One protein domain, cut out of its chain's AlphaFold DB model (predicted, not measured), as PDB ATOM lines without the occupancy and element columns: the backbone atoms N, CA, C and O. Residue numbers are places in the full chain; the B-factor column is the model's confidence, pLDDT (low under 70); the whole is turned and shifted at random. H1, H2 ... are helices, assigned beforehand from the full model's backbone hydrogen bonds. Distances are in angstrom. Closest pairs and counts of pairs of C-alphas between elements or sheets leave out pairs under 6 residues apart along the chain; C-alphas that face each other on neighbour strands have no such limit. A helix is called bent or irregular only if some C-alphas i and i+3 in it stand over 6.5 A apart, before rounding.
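This is residues 51 to 108 of the 115 residues of an uncharacterized protein of Burkholderia sp. BDU6 (UniProt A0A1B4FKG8). Two long helices, H1 and H2, run side by side and opposite ways as the arms of a long, narrow U, loosely set, with residues 76 to 84 joining them across one end. The 58 printed residues hold H1 and then H2, with no named strand: all helix. The whole is loose, with a radius of gyration of the C-alphas of 14.7 A and spans of 47 by 21 by 6 A.

H1, residues 51 to 75, is 37.9 A long and begins with C-alpha 51 at (29.642, -47.658, -28.626). H2, residues 85 to 108, is 34.3 A long and ends with C-alpha 108 at (12.356, -48.473, -17.898).

H1 and H2 are near each other: their closest C-alphas are 8.2 A apart, and 10 pairs are within 10 A. Residues 51 to 65 of H1 and 97 to 108 of H2 stand free. H1 is neither bent nor irregular, but only just: C-alphas 58 and 61 are 6.3 A apart. Every O i to N i+4 pair is within hydrogen-bond range in H2, and 16 of 21 in H1.

The C-alphas of Asn 51 and Gly 82, the two farthest apart, are 48.2 A apart. The printed part has no cut, and the link is short. The model's pLDDT is under 70 at residues 51 to 62, 72 to 83 and 106 to 108.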
ATOM      1  N   ASN A  51      31.012 -47.175 -28.747       51.66
ATOM      2  CA  ASN A  51      29.642 -47.658 -28.626       51.66
ATOM      3  C   ASN A  51      28.964 -47.276 -27.286       51.66
ATOM      4  O   ASN A  51      27.749 -47.129 -27.221       51.66
ATOM      5  N   ARG A  52      29.728 -47.023 -26.206       52.62
ATOM      6  CA  ARG A  52      29.168 -46.460 -24.953       52.62
ATOM      7  C   ARG A  52      29.317 -44.943 -24.855       52.62
ATOM      8  O   ARG A  52      28.516 -44.298 -24.181       52.62
ATOM      9  N   GLN A  53      30.295 -44.371 -25.554       47.97
ATOM     10  CA  GLN A  53      30.482 -42.922 -25.623       47.97
ATOM     11  C   GLN A  53      29.385 -42.245 -26.448       47.97
ATOM     12  O   GLN A  53      28.940 -41.178 -26.052       47.97
ATOM     13  N   GLY A  54      28.863 -42.885 -27.501       53.84
ATOM     14  CA  GLY A  54      27.743 -42.352 -28.290       53.84
ATOM     15  C   GLY A  54      26.494 -42.032 -27.454       53.84
ATOM     16  O   GLY A  54      25.871 -40.991 -27.655       53.84
ATOM     17  N   ARG A  55      26.180 -42.853 -26.436       54.19
ATOM     18  CA  ARG A  55      25.063 -42.584 -25.506       54.19
ATOM     19  C   ARG A  55      25.343 -41.455 -24.510       54.19
ATOM     20  O   ARG A  55      24.404 -40.768 -24.127       54.19
ATOM     21  N   ALA A  56      26.589 -41.264 -24.071       52.50
ATOM     22  CA  ALA A  56      26.952 -40.200 -23.126       52.50
ATOM     23  C   ALA A  56      27.162 -38.844 -23.826       52.50
ATOM     24  O   ALA A  56      26.738 -37.805 -23.322       52.50
ATOM     25  N   LEU A  57      27.742 -38.856 -25.029       57.47
ATOM     26  CA  LEU A  57      27.967 -37.662 -25.845       57.47
ATOM     27  C   LEU A  57      26.656 -37.082 -26.397       57.47
ATOM     28  O   LEU A  57      26.549 -35.869 -26.570       57.47
ATOM     29  N   GLY A  58      25.652 -37.937 -26.633       60.84
ATOM     30  CA  GLY A  58      24.319 -37.518 -27.070       60.84
ATOM     31  C   GLY A  58      23.557 -36.694 -26.026       60.84
ATOM     32  O   GLY A  58      22.776 -35.829 -26.401       60.84
ATOM     33  N   VAL A  59      23.819 -36.905 -24.729       62.19
ATOM     34  CA  VAL A  59      23.171 -36.160 -23.628       62.19
ATOM     35  C   VAL A  59      23.942 -34.881 -23.278       62.19
ATOM     36  O   VAL A  59      23.343 -33.888 -22.878       62.19
ATOM     37  N   ALA A  60      25.261 -34.857 -23.484       67.00
ATOM     38  CA  ALA A  60      26.098 -33.715 -23.109       67.00
ATOM     39  C   ALA A  60      25.766 -32.424 -23.887       67.00
ATOM     40  O   ALA A  60      25.707 -31.342 -23.306       67.00
ATOM     41  N   ARG A  61      25.509 -32.532 -25.196       62.97
ATOM     42  CA  ARG A  61      25.166 -31.390 -26.064       62.97
ATOM     43  C   ARG A  61      23.847 -30.690 -25.688       62.97
ATOM     44  O   ARG A  61      23.865 -29.467 -25.553       62.97
ATOM     45  N   PRO A  62      22.726 -31.404 -25.485       68.44
ATOM     46  CA  PRO A  62      21.476 -30.768 -25.079       68.44
ATOM     47  C   PRO A  62      21.535 -30.220 -23.651       68.44
ATOM     48  O   PRO A  62      20.998 -29.147 -23.413       68.44
ATOM     49  N   VAL A  63      22.236 -30.875 -22.716       77.31
ATOM     50  CA  VAL A  63      22.389 -30.350 -21.344       77.31
ATOM     51  C   VAL A  63      23.113 -29.006 -21.342       77.31
ATOM     52  O   VAL A  63      22.689 -28.088 -20.645       77.31
ATOM     53  N   MET A  64      24.154 -28.857 -22.162       78.88
ATOM     54  CA  MET A  64      24.868 -27.587 -22.282       78.88
ATOM     55  C   MET A  64      23.977 -26.491 -22.885       78.88
ATOM     56  O   MET A  64      23.934 -25.382 -22.363       78.88
ATOM     57  N   ALA A  65      23.205 -26.802 -23.930       75.19
ATOM     58  CA  ALA A  65      22.264 -25.850 -24.522       75.19
ATOM     59  C   ALA A  65      21.148 -25.440 -23.544       75.19
ATOM     60  O   ALA A  65      20.790 -24.266 -23.479       75.19
ATOM     61  N   ILE A  66      20.636 -26.382 -22.744       77.75
ATOM     62  CA  ILE A  66      19.638 -26.115 -21.700       77.75
ATOM     63  C   ILE A  66      20.241 -25.230 -20.609       77.75
ATOM     64  O   ILE A  66      19.609 -24.255 -20.225       77.75
ATOM     65  N   ALA A  67      21.465 -25.510 -20.154       77.88
ATOM     66  CA  ALA A  67      22.143 -24.686 -19.158       77.88
ATOM     67  C   ALA A  67      22.307 -23.240 -19.650       77.88
ATOM     68  O   ALA A  67      21.900 -22.313 -18.960       77.88
ATOM     69  N   TRP A  68      22.791 -23.051 -20.881       77.75
ATOM     70  CA  TRP A  68      22.909 -21.723 -21.491       77.75
ATOM     71  C   TRP A  68      21.553 -21.039 -21.701       77.75
ATOM     72  O   TRP A  68      21.449 -19.828 -21.514       77.75
ATOM     73  N   SER A  69      20.503 -21.799 -22.024       73.44
ATOM     74  CA  SER A  69      19.137 -21.272 -22.158       73.44
ATOM     75  C   SER A  69      18.563 -20.827 -20.811       73.44
ATOM     76  O   SER A  69      17.978 -19.755 -20.731       73.44
ATOM     77  N   VAL A  70      18.771 -21.608 -19.745       74.88
ATOM     78  CA  VAL A  70      18.360 -21.256 -18.376       74.88
ATOM     79  C   VAL A  70      19.120 -20.026 -17.898       74.88
ATOM     80  O   VAL A  70      18.511 -19.112 -17.358       74.88
ATOM     81  N   THR A  71      20.427 -19.951 -18.148       72.56
ATOM     82  CA  THR A  71      21.243 -18.784 -17.801       72.56
ATOM     83  C   THR A  71      20.798 -17.534 -18.568       72.56
ATOM     84  O   THR A  71      20.577 -16.503 -17.943       72.56
ATOM     85  N   GLY A  72      20.574 -17.611 -19.884       69.69
ATOM     86  CA  GLY A  72      20.060 -16.484 -20.678       69.69
ATOM     87  C   GLY A  72      18.654 -16.041 -20.255       69.69
ATOM     88  O   GLY A  72      18.383 -14.847 -20.161       69.69
ATOM     89  N   LEU A  73      17.784 -16.995 -19.916       66.44
ATOM     90  CA  LEU A  73      16.424 -16.737 -19.439       66.44
ATOM     91  C   LEU A  73      16.373 -16.232 -17.991       66.44
ATOM     92  O   LEU A  73      15.368 -15.650 -17.609       66.44
ATOM     93  N   LEU A  74      17.428 -16.427 -17.196       64.12
ATOM     94  CA  LEU A  74      17.537 -15.920 -15.823       64.12
ATOM     95  C   LEU A  74      18.266 -14.567 -15.751       64.12
ATOM     96  O   LEU A  74      17.983 -13.777 -14.856       64.12
ATOM     97  N   ILE A  75      19.157 -14.276 -16.707       64.50
ATOM     98  CA  ILE A  75      19.845 -12.979 -16.834       64.50
ATOM     99  C   ILE A  75      18.962 -11.916 -17.521       64.50
ATOM    100  O   ILE A  75      19.037 -10.743 -17.166       64.50
ATOM    101  N   ASN A  76      18.101 -12.297 -18.472       63.44
ATOM    102  CA  ASN A  76      17.269 -11.362 -19.247       63.44
ATOM    103  C   ASN A  76      16.024 -10.751 -18.537       63.44
ATOM    104  O   ASN A  76      15.622  -9.653 -18.916       63.44
ATOM    105  N   PRO A  77      15.381 -11.364 -17.522       56.38
ATOM    106  CA  PRO A  77      14.169 -10.822 -16.911       56.38
ATOM    107  C   PRO A  77      14.443  -9.868 -15.742       56.38
ATOM    108  O   PRO A  77      13.500  -9.436 -15.083       56.38
ATOM    109  N   LEU A  78      15.705  -9.512 -15.481       50.84
ATOM    110  CA  LEU A  78      16.095  -8.680 -14.342       50.84
ATOM    111  C   LEU A  78      15.361  -7.318 -14.213       50.84
ATOM    112  O   LEU A  78      15.297  -6.827 -13.090       50.84
ATOM    113  N   PRO A  79      14.737  -6.729 -15.260       57.06
ATOM    114  CA  PRO A  79      13.848  -5.575 -15.082       57.06
ATOM    115  C   PRO A  79      12.330  -5.877 -15.040       57.06
ATOM    116  O   PRO A  79      11.564  -4.945 -14.818       57.06
ATOM    117  N   TRP A  80      11.857  -7.119 -15.237       55.84
ATOM    118  CA  TRP A  80      10.414  -7.468 -15.333       55.84
ATOM    119  C   TRP A  80       9.910  -8.486 -14.287       55.84
ATOM    120  O   TRP A  80       8.731  -8.839 -14.271       55.84
ATOM    121  N   LEU A  81      10.779  -8.970 -13.396       62.56
ATOM    122  CA  LEU A  81      10.532 -10.165 -12.583       62.56
ATOM    123  C   LEU A  81       9.940  -9.899 -11.186       62.56
ATOM    124  O   LEU A  81      10.434 -10.420 -10.191       62.56
ATOM    125  N   GLY A  82       8.887  -9.087 -11.100       64.44
ATOM    126  CA  GLY A  82       8.180  -8.842  -9.834       64.44
ATOM    127  C   GLY A  82       7.205  -9.965  -9.454       64.44
ATOM    128  O   GLY A  82       7.291 -10.523  -8.366       64.44
ATOM    129  N   GLU A  83       6.306 -10.341 -10.371       69.19
ATOM    130  CA  GLU A  83       5.165 -11.231 -10.063       69.19
ATOM    131  C   GLU A  83       5.141 -12.537 -10.866       69.19
ATOM    132  O   GLU A  83       4.697 -13.573 -10.377       69.19
ATOM    133  N   THR A  84       5.667 -12.536 -12.090       70.44
ATOM    134  CA  THR A  84       5.649 -13.708 -12.987       70.44
ATOM    135  C   THR A  84       6.904 -14.574 -12.890       70.44
ATOM    136  O   THR A  84       6.929 -15.695 -13.396       70.44
ATOM    137  N   GLY A  85       7.937 -14.114 -12.186       71.94
ATOM    138  CA  GLY A  85       9.185 -14.859 -12.001       71.94
ATOM    139  C   GLY A  85       9.062 -16.215 -11.344       71.94
ATOM    140  O   GLY A  85       9.600 -17.179 -11.887       71.94
ATOM    141  N   PRO A  86       8.337 -16.331 -10.221       70.69
ATOM    142  CA  PRO A  86       8.174 -17.607  -9.538       70.69
ATOM    143  C   PRO A  86       7.500 -18.654 -10.432       70.69
ATOM    144  O   PRO A  86       7.881 -19.822 -10.411       70.69
ATOM    145  N   LEU A  87       6.549 -18.224 -11.270       75.25
ATOM    146  CA  LEU A  87       5.868 -19.075 -12.247       75.25
ATOM    147  C   LEU A  87       6.818 -19.546 -13.354       75.25
ATOM    148  O   LEU A  87       6.790 -20.720 -13.714       75.25
ATOM    149  N   PHE A  88       7.696 -18.675 -13.856       76.81
ATOM    150  CA  PHE A  88       8.704 -19.058 -14.848       76.81
ATOM    151  C   PHE A  88       9.771 -19.989 -14.263       76.81
ATOM    152  O   PHE A  88      10.061 -21.029 -14.851       76.81
ATOM    153  N   VAL A  89      10.315 -19.673 -13.085       77.50
ATOM    154  CA  VAL A  89      11.323 -20.501 -12.402       77.50
ATOM    155  C   VAL A  89      10.743 -21.873 -12.041       77.50
ATOM    156  O   VAL A  89      11.362 -22.902 -12.322       77.50
ATOM    157  N   GLY A  90       9.525 -21.906 -11.491       79.56
ATOM    158  CA  GLY A  90       8.804 -23.141 -11.190       79.56
ATOM    159  C   GLY A  90       8.442 -23.935 -12.446       79.56
ATOM    160  O   GLY A  90       8.636 -25.148 -12.476       79.56
ATOM    161  N   GLY A  91       7.988 -23.262 -13.508       82.44
ATOM    162  CA  GLY A  91       7.634 -23.882 -14.785       82.44
ATOM    163  C   GLY A  91       8.826 -24.546 -15.469       82.44
ATOM    164  O   GLY A  91       8.725 -25.696 -15.893       82.44
ATOM    165  N   ILE A  92       9.981 -23.875 -15.509       81.62
ATOM    166  CA  ILE A  92      11.222 -24.440 -16.060       81.62
ATOM    167  C   ILE A  92      11.693 -25.632 -15.217       81.62
ATOM    168  O   ILE A  92      12.036 -26.678 -15.772       81.62
ATOM    169  N   GLY A  93      11.666 -25.512 -13.884       81.81
ATOM    170  CA  GLY A  93      12.015 -26.608 -12.975       81.81
ATOM    171  C   GLY A  93      11.098 -27.826 -13.137       81.81
ATOM    172  O   GLY A  93      11.571 -28.965 -13.183       81.81
ATOM    173  N   PHE A  94       9.795 -27.597 -13.309       82.88
ATOM    174  CA  PHE A  94       8.812 -28.646 -13.567       82.88
ATOM    175  C   PHE A  94       9.049 -29.328 -14.919       82.88
ATOM    176  O   PHE A  94       9.072 -30.557 -14.982       82.88
ATOM    177  N   LEU A  95       9.302 -28.555 -15.982       85.31
ATOM    178  CA  LEU A  95       9.602 -29.085 -17.314       85.31
ATOM    179  C   LEU A  95      10.868 -29.950 -17.303       85.31
ATOM    180  O   LEU A  95      10.891 -31.020 -17.910       85.31
ATOM    181  N   PHE A  96      11.900 -29.521 -16.569       85.00
ATOM    182  CA  PHE A  96      13.131 -30.291 -16.403       85.00
ATOM    183  C   PHE A  96      12.890 -31.595 -15.635       85.00
ATOM    184  O   PHE A  96      13.321 -32.661 -16.075       85.00
ATOM    185  N   SER A  97      12.154 -31.536 -14.523       82.06
ATOM    186  CA  SER A  97      11.795 -32.718 -13.732       82.06
ATOM    187  C   SER A  97      10.958 -33.712 -14.550       82.06
ATOM    188  O   SER A  97      11.217 -34.916 -14.542       82.06
ATOM    189  N   PHE A  98      10.018 -33.208 -15.354       82.00
ATOM    190  CA  PHE A  98       9.208 -34.011 -16.265       82.00
ATOM    191  C   PHE A  98      10.039 -34.645 -17.385       82.00
ATOM    192  O   PHE A  98       9.899 -35.836 -17.651       82.00
ATOM    193  N   ALA A  99      10.949 -33.891 -18.006       83.69
ATOM    194  CA  ALA A  99      11.878 -34.421 -19.002       83.69
ATOM    195  C   ALA A  99      12.766 -35.521 -18.403       83.69
ATOM    196  O   ALA A  99      12.982 -36.560 -19.032       83.69
ATOM    197  N   MET A 100      13.222 -35.334 -17.161       82.44
ATOM    198  CA  MET A 100      14.012 -36.328 -16.444       82.44
ATOM    199  C   MET A 100      13.194 -37.585 -16.136       82.44
ATOM    200  O   MET A 100      13.689 -38.697 -16.325       82.44
ATOM    201  N   LEU A 101      11.925 -37.430 -15.753       84.88
ATOM    202  CA  LEU A 101      10.987 -38.535 -15.565       84.88
ATOM    203  C   LEU A 101      10.712 -39.282 -16.881       84.88
ATOM    204  O   LEU A 101      10.698 -40.512 -16.890       84.88
ATOM    205  N   LEU A 102      10.554 -38.575 -18.004       81.69
ATOM    206  CA  LEU A 102      10.365 -39.172 -19.331       81.69
ATOM    207  C   LEU A 102      11.601 -39.955 -19.779       81.69
ATOM    208  O   LEU A 102      11.481 -41.095 -20.225       81.69
ATOM    209  N   ALA A 103      12.792 -39.387 -19.591       80.31
ATOM    210  CA  ALA A 103      14.055 -40.065 -19.856       80.31
ATOM    211  C   ALA A 103      14.230 -41.306 -18.961       80.31
ATOM    212  O   ALA A 103      14.713 -42.345 -19.418       80.31
ATOM    213  N   TYR A 104      13.791 -41.236 -17.700       77.81
ATOM    214  CA  TYR A 104      13.771 -42.384 -16.791       77.81
ATOM    215  C   TYR A 104      12.780 -43.461 -17.233       77.81
ATOM    216  O   TYR A 104      13.103 -44.648 -17.181       77.81
ATOM    217  N   ARG A 105      11.594 -43.072 -17.712       74.44
ATOM    218  CA  ARG A 105      10.598 -44.002 -18.261       74.44
ATOM    219  C   ARG A 105      11.085 -44.670 -19.541       74.44
ATOM    220  O   ARG A 105      10.930 -45.876 -19.665       74.44
ATOM    221  N   GLN A 106      11.749 -43.941 -20.435       67.88
ATOM    222  CA  GLN A 106      12.384 -44.514 -21.630       67.88
ATOM    223  C   GLN A 106      13.497 -45.510 -21.283       67.88
ATOM    224  O   GLN A 106      13.738 -46.453 -22.025       67.88
ATOM    225  N   ARG A 107      14.165 -45.341 -20.133       62.66
ATOM    226  CA  ARG A 107      15.110 -46.339 -19.607       62.66
ATOM    227  C   ARG A 107      14.432 -47.525 -18.915       62.66
ATOM    228  O   ARG A 107      15.109 -48.521 -18.682       62.66
ATOM    229  N   ARG A 108      13.142 -47.426 -18.574       59.66
ATOM    230  CA  ARG A 108      12.356 -48.473 -17.898       59.66
ATOM    231  C   ARG A 108      11.332 -49.189 -18.792       59.66
ATOM    232  O   ARG A 108      10.764 -50.172 -18.340       59.66
TER     233      ARG A 108